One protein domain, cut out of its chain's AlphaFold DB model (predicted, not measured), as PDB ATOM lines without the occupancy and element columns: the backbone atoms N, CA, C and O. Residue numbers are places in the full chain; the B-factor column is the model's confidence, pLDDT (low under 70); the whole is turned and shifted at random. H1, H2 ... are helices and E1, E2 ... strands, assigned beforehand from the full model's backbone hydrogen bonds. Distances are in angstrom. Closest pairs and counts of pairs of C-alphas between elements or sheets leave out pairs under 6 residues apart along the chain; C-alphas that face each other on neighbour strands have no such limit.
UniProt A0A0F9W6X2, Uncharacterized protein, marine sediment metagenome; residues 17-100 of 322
ATOM      1  N   ALA A  17     209.348 365.534 334.795       96.44
ATOM      2  CA  ALA A  17     210.597 365.793 334.078       96.44
ATOM      3  C   ALA A  17     210.411 366.205 332.603       96.44
ATOM      4  O   ALA A  17     211.310 366.817 332.036       96.44
ATOM      5  N   GLU A  18     209.262 365.896 331.998       97.38
ATOM      6  CA  GLU A  18     208.944 366.229 330.600       97.38
ATOM      7  C   GLU A  18     208.344 367.640 330.467       97.38
ATOM      8  O   GLU A  18     208.060 368.098 329.362       97.38
ATOM      9  N   TYR A  19     208.151 368.354 331.583       97.81
ATOM     10  CA  TYR A  19     207.566 369.690 331.602       97.81
ATOM     11  C   TYR A  19     208.555 370.733 332.111       97.81
ATOM     12  O   TYR A  19     209.181 370.598 333.157       97.81
ATOM     13  N   THR A  20     208.626 371.849 331.394       96.62
ATOM     14  CA  THR A  20     209.351 373.049 331.809       96.62
ATOM     15  C   THR A  20     208.361 374.149 332.174       96.62
ATOM     16  O   THR A  20     207.408 374.418 331.438       96.62
ATOM     17  N   TRP A  21     208.580 374.807 333.311       96.62
ATOM     18  CA  TRP A  21     207.768 375.953 333.715       96.62
ATOM     19  C   TRP A  21     207.972 377.137 332.762       96.62
ATOM     20  O   TRP A  21     209.105 377.482 332.427       96.62
ATOM     21  N   VAL A  22     206.878 377.788 332.352       95.56
ATOM     22  CA  VAL A  22     206.920 378.962 331.463       95.56
ATOM     23  C   VAL A  22     206.591 380.245 332.218       95.56
ATOM     24  O   VAL A  22     207.358 381.206 332.183       95.56
ATOM     25  N   THR A  23     205.420 380.296 332.854       94.50
ATOM     26  CA  THR A  23     204.980 381.451 333.645       94.50
ATOM     27  C   THR A  23     203.852 381.060 334.585       94.50
ATOM     28  O   THR A  23     202.975 380.282 334.223       94.50
ATOM     29  N   SER A  24     203.811 381.676 335.759       93.62
ATOM     30  CA  SER A  24     202.620 381.707 336.608       93.62
ATOM     31  C   SER A  24     201.738 382.900 336.211       93.62
ATOM     32  O   SER A  24     202.242 383.873 335.636       93.62
ATOM     33  N   TYR A  25     200.441 382.859 336.517       93.25
ATOM     34  CA  TYR A  25     199.512 383.978 336.315       93.25
ATOM     35  C   TYR A  25     198.325 383.932 337.294       93.25
ATOM     36  O   TYR A  25     198.059 382.922 337.952       93.25
ATOM     37  N   SER A  26     197.591 385.044 337.403       92.31
ATOM     38  CA  SER A  26     196.307 385.075 338.112       92.31
ATOM     39  C   SER A  26     195.223 385.805 337.340       92.31
ATOM     40  O   SER A  26     195.439 386.871 336.758       92.31
ATOM     41  N   LEU A  27     194.029 385.225 337.386       92.31
ATOM     42  CA  LEU A  27     192.800 385.835 336.910       92.31
ATOM     43  C   LEU A  27     192.252 386.857 337.915       92.31
ATOM     44  O   LEU A  27     192.552 386.770 339.110       92.31
ATOM     45  N   PRO A  28     191.432 387.820 337.452       87.31
ATOM     46  CA  PRO A  28     190.785 388.757 338.357       87.31
ATOM     47  C   PRO A  28     189.818 388.013 339.285       87.31
ATOM     48  O   PRO A  28     189.002 387.206 338.843       87.31
ATOM     49  N   SER A  29     189.881 388.317 340.577       85.56
ATOM     50  CA  SER A  29     188.906 387.880 341.578       85.56
ATOM     51  C   SER A  29     188.754 388.942 342.671       85.56
ATOM     52  O   SER A  29     189.566 389.861 342.772       85.56
ATOM     53  N   ALA A  30     187.752 388.800 343.543       74.06
ATOM     54  CA  ALA A  30     187.536 389.723 344.666       74.06
ATOM     55  C   ALA A  30     188.758 389.854 345.606       74.06
ATOM     56  O   ALA A  30     188.954 390.882 346.267       74.06
ATOM     57  N   SER A  31     189.588 388.811 345.662       71.50
ATOM     58  CA  SER A  31     190.746 388.728 346.555       71.50
ATOM     59  C   SER A  31     192.081 388.936 345.846       71.50
ATOM     60  O   SER A  31     193.071 389.203 346.525       71.50
ATOM     61  N   PHE A  32     192.119 388.843 344.512       69.12
ATOM     62  CA  PHE A  32     193.365 388.812 343.750       69.12
ATOM     63  C   PHE A  32     193.267 389.615 342.450       69.12
ATOM     64  O   PHE A  32     192.367 389.359 341.646       69.12
ATOM     65  N   PRO A  33     194.187 390.566 342.213       74.44
ATOM     66  CA  PRO A  33     194.243 391.276 340.948       74.44
ATOM     67  C   PRO A  33     194.793 390.388 339.829       74.44
ATOM     68  O   PRO A  33     195.383 389.329 340.060       74.44
ATOM     69  N   ILE A  34     194.609 390.865 338.602       87.62
ATOM     70  CA  ILE A  34     195.209 390.285 337.401       87.62
ATOM     71  C   ILE A  34     196.736 390.346 337.525       87.62
ATOM     72  O   ILE A  34     197.279 391.400 337.856       87.62
ATOM     73  N   TRP A  35     197.426 389.243 337.242       87.06
ATOM     74  CA  TRP A  35     198.891 389.199 337.220       87.06
ATOM     75  C   TRP A  35     199.390 388.313 336.080       87.06
ATOM     76  O   TRP A  35     198.802 387.262 335.821       87.06
ATOM     77  N   ASN A  36     200.444 388.755 335.386       91.44
ATOM     78  CA  ASN A  36     201.064 388.109 334.218       91.44
ATOM     79  C   ASN A  36     200.118 387.720 333.066       91.44
ATOM     80  O   ASN A  36     200.531 387.033 332.133       91.44
ATOM     81  N   MET A  37     198.868 388.192 333.062       94.25
ATOM     82  CA  MET A  37     197.930 387.892 331.977       94.25
ATOM     83  C   MET A  37     198.347 388.506 330.639       94.25
ATOM     84  O   MET A  37     197.967 387.987 329.597       94.25
ATOM     85  N   GLU A  38     199.142 389.573 330.640       94.56
ATOM     86  CA  GLU A  38     199.773 390.107 329.427       94.56
ATOM     87  C   GLU A  38     200.739 389.099 328.791       94.56
ATOM     88  O   GLU A  38     200.660 388.858 327.590       94.56
ATOM     89  N   ARG A  39     201.566 388.424 329.600       95.06
ATOM     90  CA  ARG A  39     202.477 387.370 329.145       95.06
ATOM     91  C   ARG A  39     201.711 386.144 328.660       95.06
ATOM     92  O   ARG A  39     202.068 385.578 327.635       95.06
ATOM     93  N   VAL A  40     200.636 385.771 329.356       96.06
ATOM     94  CA  VAL A  40     199.727 384.703 328.905       96.06
ATOM     95  C   VAL A  40     199.128 385.044 327.539       96.06
ATOM     96  O   VAL A  40     199.192 384.226 326.631       96.06
ATOM     97  N   ARG A  41     198.604 386.262 327.357       96.19
ATOM     98  CA  ARG A  41     198.040 386.708 326.072       96.19
ATOM     99  C   ARG A  41     199.087 386.761 324.964       96.19
ATOM    100  O   ARG A  41     198.772 386.394 323.837       96.19
ATOM    101  N   ALA A  42     200.310 387.191 325.276       96.75
ATOM    102  CA  ALA A  42     201.417 387.188 324.327       96.75
ATOM    103  C   ALA A  42     201.745 385.761 323.863       96.75
ATOM    104  O   ALA A  42     201.810 385.528 322.663       96.75
ATOM    105  N   LEU A  43     201.836 384.799 324.792       97.00
ATOM    106  CA  LEU A  43     202.020 383.380 324.463       97.00
ATOM    107  C   LEU A  43     200.873 382.840 323.604       97.00
ATOM    108  O   LEU A  43     201.117 382.140 322.636       97.00
ATOM    109  N   GLN A  44     199.625 383.177 323.931       95.81
ATOM    110  CA  GLN A  44     198.459 382.729 323.162       95.81
ATOM    111  C   GLN A  44     198.366 383.348 321.762       95.81
ATOM    112  O   GLN A  44     197.700 382.790 320.896       95.81
ATOM    113  N   SER A  45     198.990 384.507 321.552       96.25
ATOM    114  CA  SER A  45     198.988 385.206 320.262       96.25
ATOM    115  C   SER A  45     200.176 384.816 319.379       96.25
ATOM    116  O   SER A  45     200.193 385.175 318.203       96.25
ATOM    117  N   ASP A  46     201.172 384.121 319.931       97.06
ATOM    118  CA  ASP A  46     202.360 383.691 319.200       97.06
ATOM    119  C   ASP A  46     202.049 382.420 318.386       97.06
ATOM    120  O   ASP A  46     201.785 381.368 318.973       97.06
ATOM    121  N   PRO A  47     202.100 382.466 317.040       96.12
ATOM    122  CA  PRO A  47     201.808 381.304 316.203       96.12
ATOM    123  C   PRO A  47     202.820 380.158 316.370       96.12
ATOM    124  O   PRO A  47     202.527 379.033 315.964       96.12
ATOM    125  N   ALA A  48     204.001 380.411 316.948       96.81
ATOM    126  CA  ALA A  48     204.982 379.373 317.263       96.81
ATOM    127  C   ALA A  48     204.647 378.604 318.555       96.81
ATOM    128  O   ALA A  48     205.200 377.529 318.798       96.81
ATOM    129  N   VAL A  49     203.749 379.134 319.389       97.44
ATOM    130  CA  VAL A  49     203.339 378.524 320.653       97.44
ATOM    131  C   VAL A  49     202.082 377.692 320.427       97.44
ATOM    132  O   VAL A  49     201.011 378.200 320.104       97.44
ATOM    133  N   ARG A  50     202.196 376.380 320.637       97.31
ATOM    134  CA  ARG A  50     201.052 375.465 320.576       97.31
ATOM    135  C   ARG A  50     200.511 375.243 321.974       97.31
ATOM    136  O   ARG A  50     201.248 374.771 322.836       97.31
ATOM    137  N   PHE A  51     199.240 375.556 322.190       97.12
ATOM    138  CA  PHE A  51     198.515 375.131 323.384       97.12
ATOM    139  C   PHE A  51     197.811 373.806 323.115       97.12
ATOM    140  O   PHE A  51     197.296 373.589 322.016       97.12
ATOM    141  N   PHE A  52     197.774 372.951 324.131       96.12
ATOM    142  CA  PHE A  52     197.057 371.687 324.080       96.12
ATOM    143  C   PHE A  52     195.588 371.904 323.697       96.12
ATOM    144  O   PHE A  52     194.906 372.787 324.219       96.12
ATOM    145  N   GLN A  53     195.070 371.069 322.800       92.00
ATOM    146  CA  GLN A  53     193.662 371.087 322.419       92.00
ATOM    147  C   GLN A  53     192.939 369.928 323.096       92.00
ATOM    148  O   GLN A  53     192.937 368.799 322.607       92.00
ATOM    149  N   HIS A  54     192.308 370.202 324.239       90.12
ATOM    150  CA  HIS A  54     191.531 369.177 324.924       90.12
ATOM    151  C   HIS A  54     190.337 368.748 324.042       90.12
ATOM    152  O   HIS A  54     189.609 369.603 323.533       90.12
ATOM    153  N   PRO A  55     190.055 367.441 323.895       85.44
ATOM    154  CA  PRO A  55     189.052 366.942 322.942       85.44
ATOM    155  C   PRO A  55     187.639 367.499 323.182       85.44
ATOM    156  O   PRO A  55     186.853 367.658 322.257       85.44
ATOM    157  N   GLU A  56     187.318 367.808 324.438       87.69
ATOM    158  CA  GLU A  56     186.003 368.324 324.843       87.69
ATOM    159  C   GLU A  56     185.960 369.843 325.100       87.69
ATOM    160  O   GLU A  56     184.894 370.376 325.407       87.69
ATOM    161  N   ARG A  57     187.098 370.556 325.078       88.31
ATOM    162  CA  ARG A  57     187.148 371.986 325.449       88.31
ATOM    163  C   ARG A  57     188.402 372.686 324.932       88.31
ATOM    164  O   ARG A  57     189.461 372.088 324.851       88.31
ATOM    165  N   ALA A  58     188.312 373.987 324.685       90.75
ATOM    166  CA  ALA A  58     189.503 374.787 324.414       90.75
ATOM    167  C   ALA A  58     190.372 374.935 325.679       90.75
ATOM    168  O   ALA A  58     189.840 375.110 326.782       90.75
ATOM    169  N   SER A  59     191.694 374.896 325.502       92.75
ATOM    170  CA  SER A  59     192.643 375.334 326.528       92.75
ATOM    171  C   SER A  59     192.515 376.848 326.691       92.75
ATOM    172  O   SER A  59     192.548 377.602 325.717       92.75
ATOM    173  N   GLN A  60     192.263 377.291 327.923       95.31
ATOM    174  CA  GLN A  60     192.021 378.699 328.221       95.31
ATOM    175  C   GLN A  60     192.472 379.066 329.641       95.31
ATOM    176  O   GLN A  60     192.412 378.227 330.550       95.31
ATOM    177  N   PRO A  61     192.850 380.334 329.888       96.19
ATOM    178  CA  PRO A  61     193.269 380.769 331.206       96.19
ATOM    179  C   PRO A  61     192.143 380.584 332.228       96.19
ATOM    180  O   PRO A  61     191.005 380.982 331.990       96.19
ATOM    181  N   GLY A  62     192.468 380.002 333.384       95.62
ATOM    182  CA  GLY A  62     191.517 379.791 334.478       95.62
ATOM    183  C   GLY A  62     190.833 378.439 334.472       95.62
ATOM    184  O   GLY A  62     189.960 378.208 335.305       95.62
ATOM    185  N   ARG A  63     191.207 377.548 333.554       96.62
ATOM    186  CA  ARG A  63     190.709 376.179 333.515       96.62
ATOM    187  C   ARG A  63     191.864 375.211 333.330       96.62
ATOM    188  O   ARG A  63     192.746 375.441 332.516       96.62
ATOM    189  N   CYS A  64     191.878 374.144 334.122       97.06
ATOM    190  CA  CYS A  64     192.956 373.162 334.102       97.06
ATOM    191  C   CYS A  64     192.809 372.219 332.909       97.06
ATOM    192  O   CYS A  64     191.780 371.557 332.758       97.06
ATOM    193  N   ASP A  65     193.851 372.094 332.100       96.81
ATOM    194  CA  ASP A  65     193.869 371.184 330.954       96.81
ATOM    195  C   ASP A  65     193.918 369.711 331.388       96.81
ATOM    196  O   ASP A  65     193.360 368.829 330.731       96.81
ATOM    197  N   VAL A  66     194.456 369.448 332.580       95.00
ATOM    198  CA  VAL A  66     194.545 368.101 333.156       95.00
ATOM    199  C   VAL A  66     193.204 367.647 333.734       95.00
ATOM    200  O   VAL A  66     192.640 366.655 333.282       95.00
ATOM    201  N   CYS A  67     192.652 368.364 334.718       94.25
ATOM    202  CA  CYS A  67     191.447 367.920 335.436       94.25
ATOM    203  C   CYS A  67     190.152 368.633 335.016       94.25
ATOM    204  O   CYS A  67     189.065 368.178 335.354       94.25
ATOM    205  N   GLY A  68     190.238 369.754 334.297       94.25
ATOM    206  CA  GLY A  68     189.078 370.532 333.846       94.25
ATOM    207  C   GLY A  68     188.473 371.487 334.862       94.25
ATOM    208  O   GLY A  68     187.577 372.247 334.483       94.25
ATOM    209  N   ALA A  69     188.954 371.474 336.109       96.25
ATOM    210  CA  ALA A  69     188.506 372.381 337.156       96.25
ATOM    211  C   ALA A  69     188.872 373.836 336.836       96.25
ATOM    212  O   ALA A  69     189.911 374.113 336.228       96.25
ATOM    213  N   ASN A  70     188.019 374.760 337.277       96.44
ATOM    214  CA  ASN A  70     188.301 376.187 337.205       96.44
ATOM    215  C   ASN A  70     189.258 376.593 338.330       96.44
ATOM    216  O   ASN A  70     189.166 376.082 339.445       96.44
ATOM    217  N   PHE A  71     190.145 377.540 338.050       95.00
ATOM    218  CA  PHE A  71     191.075 378.097 339.021       95.00
ATOM    219  C   PHE A  71     191.276 379.595 338.791       95.00
ATOM    220  O   PHE A  71     191.126 380.105 337.684       95.00
ATOM    221  N   VAL A  72     191.664 380.304 339.850       94.12
ATOM    222  CA  VAL A  72     192.068 381.720 339.766       94.12
ATOM    223  C   VAL A  72     193.580 381.848 339.577       94.12
ATOM    224  O   VAL A  72     194.042 382.780 338.922       94.12
ATOM    225  N   HIS A  73     194.345 380.898 340.116       92.75
ATOM    226  CA  HIS A  73     195.805 380.871 340.065       92.75
ATOM    227  C   HIS A  73     196.285 379.614 339.363       92.75
ATOM    228  O   HIS A  73     195.891 378.501 339.731       92.75
ATOM    229  N   GLY A  74     197.138 379.800 338.368       94.94
ATOM    230  CA  GLY A  74     197.701 378.695 337.626       94.94
ATOM    231  C   GLY A  74     199.007 379.059 336.957       94.94
ATOM    232  O   GLY A  74     199.453 380.207 336.958       94.94
ATOM    233  N   ASP A  75     199.585 378.033 336.369       96.12
ATOM    234  CA  ASP A  75     200.827 378.067 335.634       96.12
ATOM    235  C   ASP A  75     200.578 377.671 334.183       96.12
ATOM    236  O   ASP A  75     199.615 376.965 333.860       96.12
ATOM    237  N   ILE A  76     201.483 378.110 333.320       97.25
ATOM    238  CA  ILE A  76     201.692 377.541 331.998       97.25
ATOM    239  C   ILE A  76     202.943 376.673 332.072       97.25
ATOM    240  O   ILE A  76     204.017 377.149 332.452       97.25
ATOM    241  N   TRP A  77     202.786 375.413 331.683       97.75
ATOM    242  CA  TRP A  77     203.867 374.442 331.552       97.75
ATOM    243  C   TRP A  77     204.024 374.071 330.085       97.75
ATOM    244  O   TRP A  77     203.021 373.914 329.393       97.75
ATOM    245  N   LYS A  78     205.265 373.934 329.623       98.00
ATOM    246  CA  LYS A  78     205.599 373.469 328.278       98.00
ATOM    247  C   LYS A  78     206.099 372.035 328.362       98.00
ATOM    248  O   LYS A  78     207.084 371.789 329.052       98.00
ATOM    249  N   HIS A  79     205.437 371.128 327.665       98.25
ATOM    250  CA  HIS A  79     205.866 369.746 327.505       98.25
ATOM    251  C   HIS A  79     207.014 369.634 326.483       98.25
ATOM    252  O   HIS A  79     207.221 370.541 325.669       98.25
ATOM    253  N   GLU A  80     207.775 368.540 326.505       97.50
ATOM    254  CA  GLU A  80     208.918 368.329 325.604       97.50
ATOM    255  C   GLU A  80     208.532 368.247 324.116       97.50
ATOM    256  O   GLU A  80     209.306 368.671 323.256       97.50
ATOM    257  N   ASP A  81     207.303 367.818 323.805       96.56
ATOM    258  CA  ASP A  81     206.741 367.875 322.445       96.56
ATOM    259  C   ASP A  81     206.412 369.309 321.980       96.56
ATOM    260  O   ASP A  81     206.015 369.534 320.833       96.56
ATOM    261  N   GLY A  82     206.583 370.299 322.856       96.75
ATOM    262  CA  GLY A  82     206.362 371.712 322.596       96.75
ATOM    263  C   GLY A  82     204.945 372.215 322.876       96.75
ATOM    264  O   GLY A  82     204.709 373.411 322.678       96.75
ATOM    265  N   GLU A  83     204.014 371.367 323.322       97.62
ATOM    266  CA  GLU A  83     202.671 371.798 323.723       97.62
ATOM    267  C   GLU A  83     202.672 372.497 325.088       97.62
ATOM    268  O   GLU A  83     203.425 372.159 326.000       97.62
ATOM    269  N   HIS A  84     201.820 373.511 325.226       98.19
ATOM    270  CA  HIS A  84     201.637 374.285 326.446       98.19
ATOM    271  C   HIS A  84     200.302 373.939 327.091       98.19
ATOM    272  O   HIS A  84     199.276 373.869 326.411       98.19
ATOM    273  N   ILE A  85     200.305 373.784 328.412       97.69
ATOM    274  CA  ILE A  85     199.104 373.494 329.193       97.69
ATOM    275  C   ILE A  85     198.898 374.518 330.301       97.69
ATOM    276  O   ILE A  85     199.841 374.937 330.975       97.69
ATOM    277  N   HIS A  86     197.640 374.881 330.524       97.88
ATOM    278  CA  HIS A  86     197.184 375.609 331.695       97.88
ATOM    279  C   HIS A  86     196.942 374.632 332.845       97.88
ATOM    280  O   HIS A  86     196.120 373.716 332.755       97.88
ATOM    281  N   MET A  87     197.617 374.849 333.971       97.19
ATOM    282  CA  MET A  87     197.455 374.007 335.151       97.19
ATOM    283  C   MET A  87     197.246 374.847 336.406       97.19
ATOM    284  O   MET A  87     198.034 375.735 336.709       97.19
ATOM    285  N   GLY A  88     196.188 374.555 337.163       95.94
ATOM    286  CA  GLY A  88     195.977 375.184 338.466       95.94
ATOM    287  C   GLY A  88     197.068 374.769 339.455       95.94
ATOM    288  O   GLY A  88     197.553 373.637 339.390       95.94
ATOM    289  N   HIS A  89     197.424 375.653 340.390       94.25
ATOM    290  CA  HIS A  89     198.508 375.397 341.351       94.25
ATOM    291  C   HIS A  89     198.338 374.088 342.141       94.25
ATOM    292  O   HIS A  89     199.335 373.415 342.398       94.25
ATOM    293  N   ASP A  90     197.101 373.710 342.478       94.44
ATOM    294  CA  ASP A  90     196.801 372.471 343.209       94.44
ATOM    295  C   ASP A  90     197.127 371.223 342.379       94.44
ATOM    296  O   ASP A  90     197.708 370.266 342.885       94.44
ATOM    297  N   CYS A  91     196.791 371.236 341.082       95.88
ATOM    298  CA  CYS A  91     197.152 370.148 340.173       95.88
ATOM    299  C   CYS A  91     198.663 370.106 339.955       95.88
ATOM    300  O   CYS A  91     199.240 369.031 340.051       95.88
ATOM    301  N   ALA A  92     199.306 371.257 339.745       95.31
ATOM    302  CA  ALA A  92     200.758 371.319 339.594       95.31
ATOM    303  C   ALA A  92     201.471 370.735 340.826       95.31
ATOM    304  O   ALA A  92     202.349 369.895 340.684       95.31
ATOM    305  N   GLY A  93     201.020 371.080 342.038       94.12
ATOM    306  CA  GLY A  93     201.553 370.504 343.276       94.12
ATOM    307  C   GLY A  93     201.302 368.999 343.409       94.12
ATOM    308  O   GLY A  93     202.192 368.278 343.849       94.12
ATOM    309  N   LYS A  94     200.123 368.511 343.000       95.31
ATOM    310  CA  LYS A  94     199.782 367.078 343.029       95.31
ATOM    311  C   LYS A  94     200.679 366.238 342.113       95.31
ATOM    312  O   LYS A  94     200.962 365.095 342.450       95.31
ATOM    313  N   TYR A  95     201.083 366.789 340.972       94.62
ATOM    314  CA  TYR A  95     201.975 366.128 340.017       94.62
ATOM    315  C   TYR A  95     203.424 366.584 340.159       94.62
ATOM    316  O   TYR A  95     204.171 366.468 339.200       94.62
ATOM    317  N   GLU A  96     203.816 367.144 341.309       93.81
ATOM    318  CA  GLU A  96     205.209 367.522 341.595       93.81
ATOM    319  C   GLU A  96     205.836 368.475 340.552       93.81
ATOM    320  O   GLU A  96     207.054 368.570 340.404       93.81
ATOM    321  N   LEU A  97     204.999 369.234 339.842       92.12
ATOM    322  CA  LEU A  97     205.405 370.306 338.942       92.12
ATOM    323  C   LEU A  97     205.683 371.557 339.779       92.12
ATOM    324  O   LEU A  97     204.827 372.428 339.976       92.12
ATOM    325  N   TYR A  98     206.890 371.613 340.335       86.69
ATOM    326  CA  TYR A  98     207.322 372.698 341.206       86.69
ATOM    327  C   TYR A  98     207.934 373.841 340.400       86.69
ATOM    328  O   TYR A  98     209.004 373.717 339.812       86.69
ATOM    329  N   ALA A  99     207.246 374.977 340.396       86.88
ATOM    330  CA  ALA A  99     207.794 376.240 339.927       86.88
ATOM    331  C   ALA A  99     208.347 377.032 341.113       86.88
ATOM    332  O   ALA A  99     207.735 377.043 342.188       86.88
ATOM    333  N   ASP A 100     209.454 377.753 340.916       82.56
ATOM    334  CA  ASP A 100     209.829 378.795 341.865       82.56
ATOM    335  C   ASP A 100     208.805 379.935 341.778       82.56
ATOM    336  O   ASP A 100     208.757 380.709 340.822       82.56
TER     337      ASP A 100
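This is residues 17 to 100 of the 322 residues of an uncharacterized protein of marine sediment metagenome (UniProt A0A0F9W6X2). A small, twisted sheet of three strands forms the middle of this domain, with the short helix H1 over one face and the still shorter helix H2 standing up from the opposite face, where E3 ends. A long looping stretch without named elements, residues 46 to 72, runs from H1 past the E3 edge of the sheet and back to E2, and its residues 50 to 51 add a short parallel pairing to E3. The printed part has 84 residues, with three named strands and two named helices in the order E1, H1, E2, E3, H2; the sheet runs E1 - E2 - E3, all antiparallel. The class is mixed, helices and strands, with under half of the residues in named elements. The whole is compact, with a radius of gyration of the C-alphas of 12.0 A, and rounded, spanning 36 by 29 by 29 A.

Strand E1, residues 19 to 26, begins with C-alpha 19 at (207.566, 369.690, 331.602), is 20.1 A long and bends by 58 degrees at residue 22. Helix H1, residues 37 to 45, is 12.1 A long, with C-alpha 37 at (197.930, 387.892, 331.977). Strand E2, residues 73 to 79, is 19.6 A long. Strand E3, residues 83 to 88, is 16.5 A long. Helix H2, residues 89 to 94, is 8.6 A long and ends with C-alpha 94 at (199.782, 367.078, 343.029).

E1 and E2 are antiparallel neighbours at 157 degrees, with N 20 and O 78 at 2.8 A and N 76 and O 23 at 2.8 A, within hydrogen-bond range. E2 and E3 form an antiparallel hairpin at 155 degrees, with N 75 and O 87 at 2.8 A. E1 and E3 are the edge strands. The sheet is only just strongly twisted, with C-alphas up to 4.4 A off its best plane. H1 is on the sheet at a height of 9.8 A, over E2 and, only just, over E1, on which 3 of its 9 C-alphas fall. It only just runs along the strands, at 29 degrees to E2 on the local plane. The closest C-alphas of E1 and H1 are those of Tyr 25 and Met 37, 6.1 A apart. H2 is on the opposite face at a height of 8.4 A and stands up from the sheet, its line rising 55 degrees. The closest C-alphas of E2 and H2 are those of Gly 74 and His 89, 5.0 A apart. H1 and H2 are apart. In both helices every O i to N i+4 pair is within hydrogen-bond range.

The two C-alphas farthest apart are those of Ala 30 and Asp 81, at 36.6 A. The printed part has no cut. The link from H1 to E2, 27 residues, is long. The mean pLDDT of the printed part is 93.3, and residue 32 is under 70.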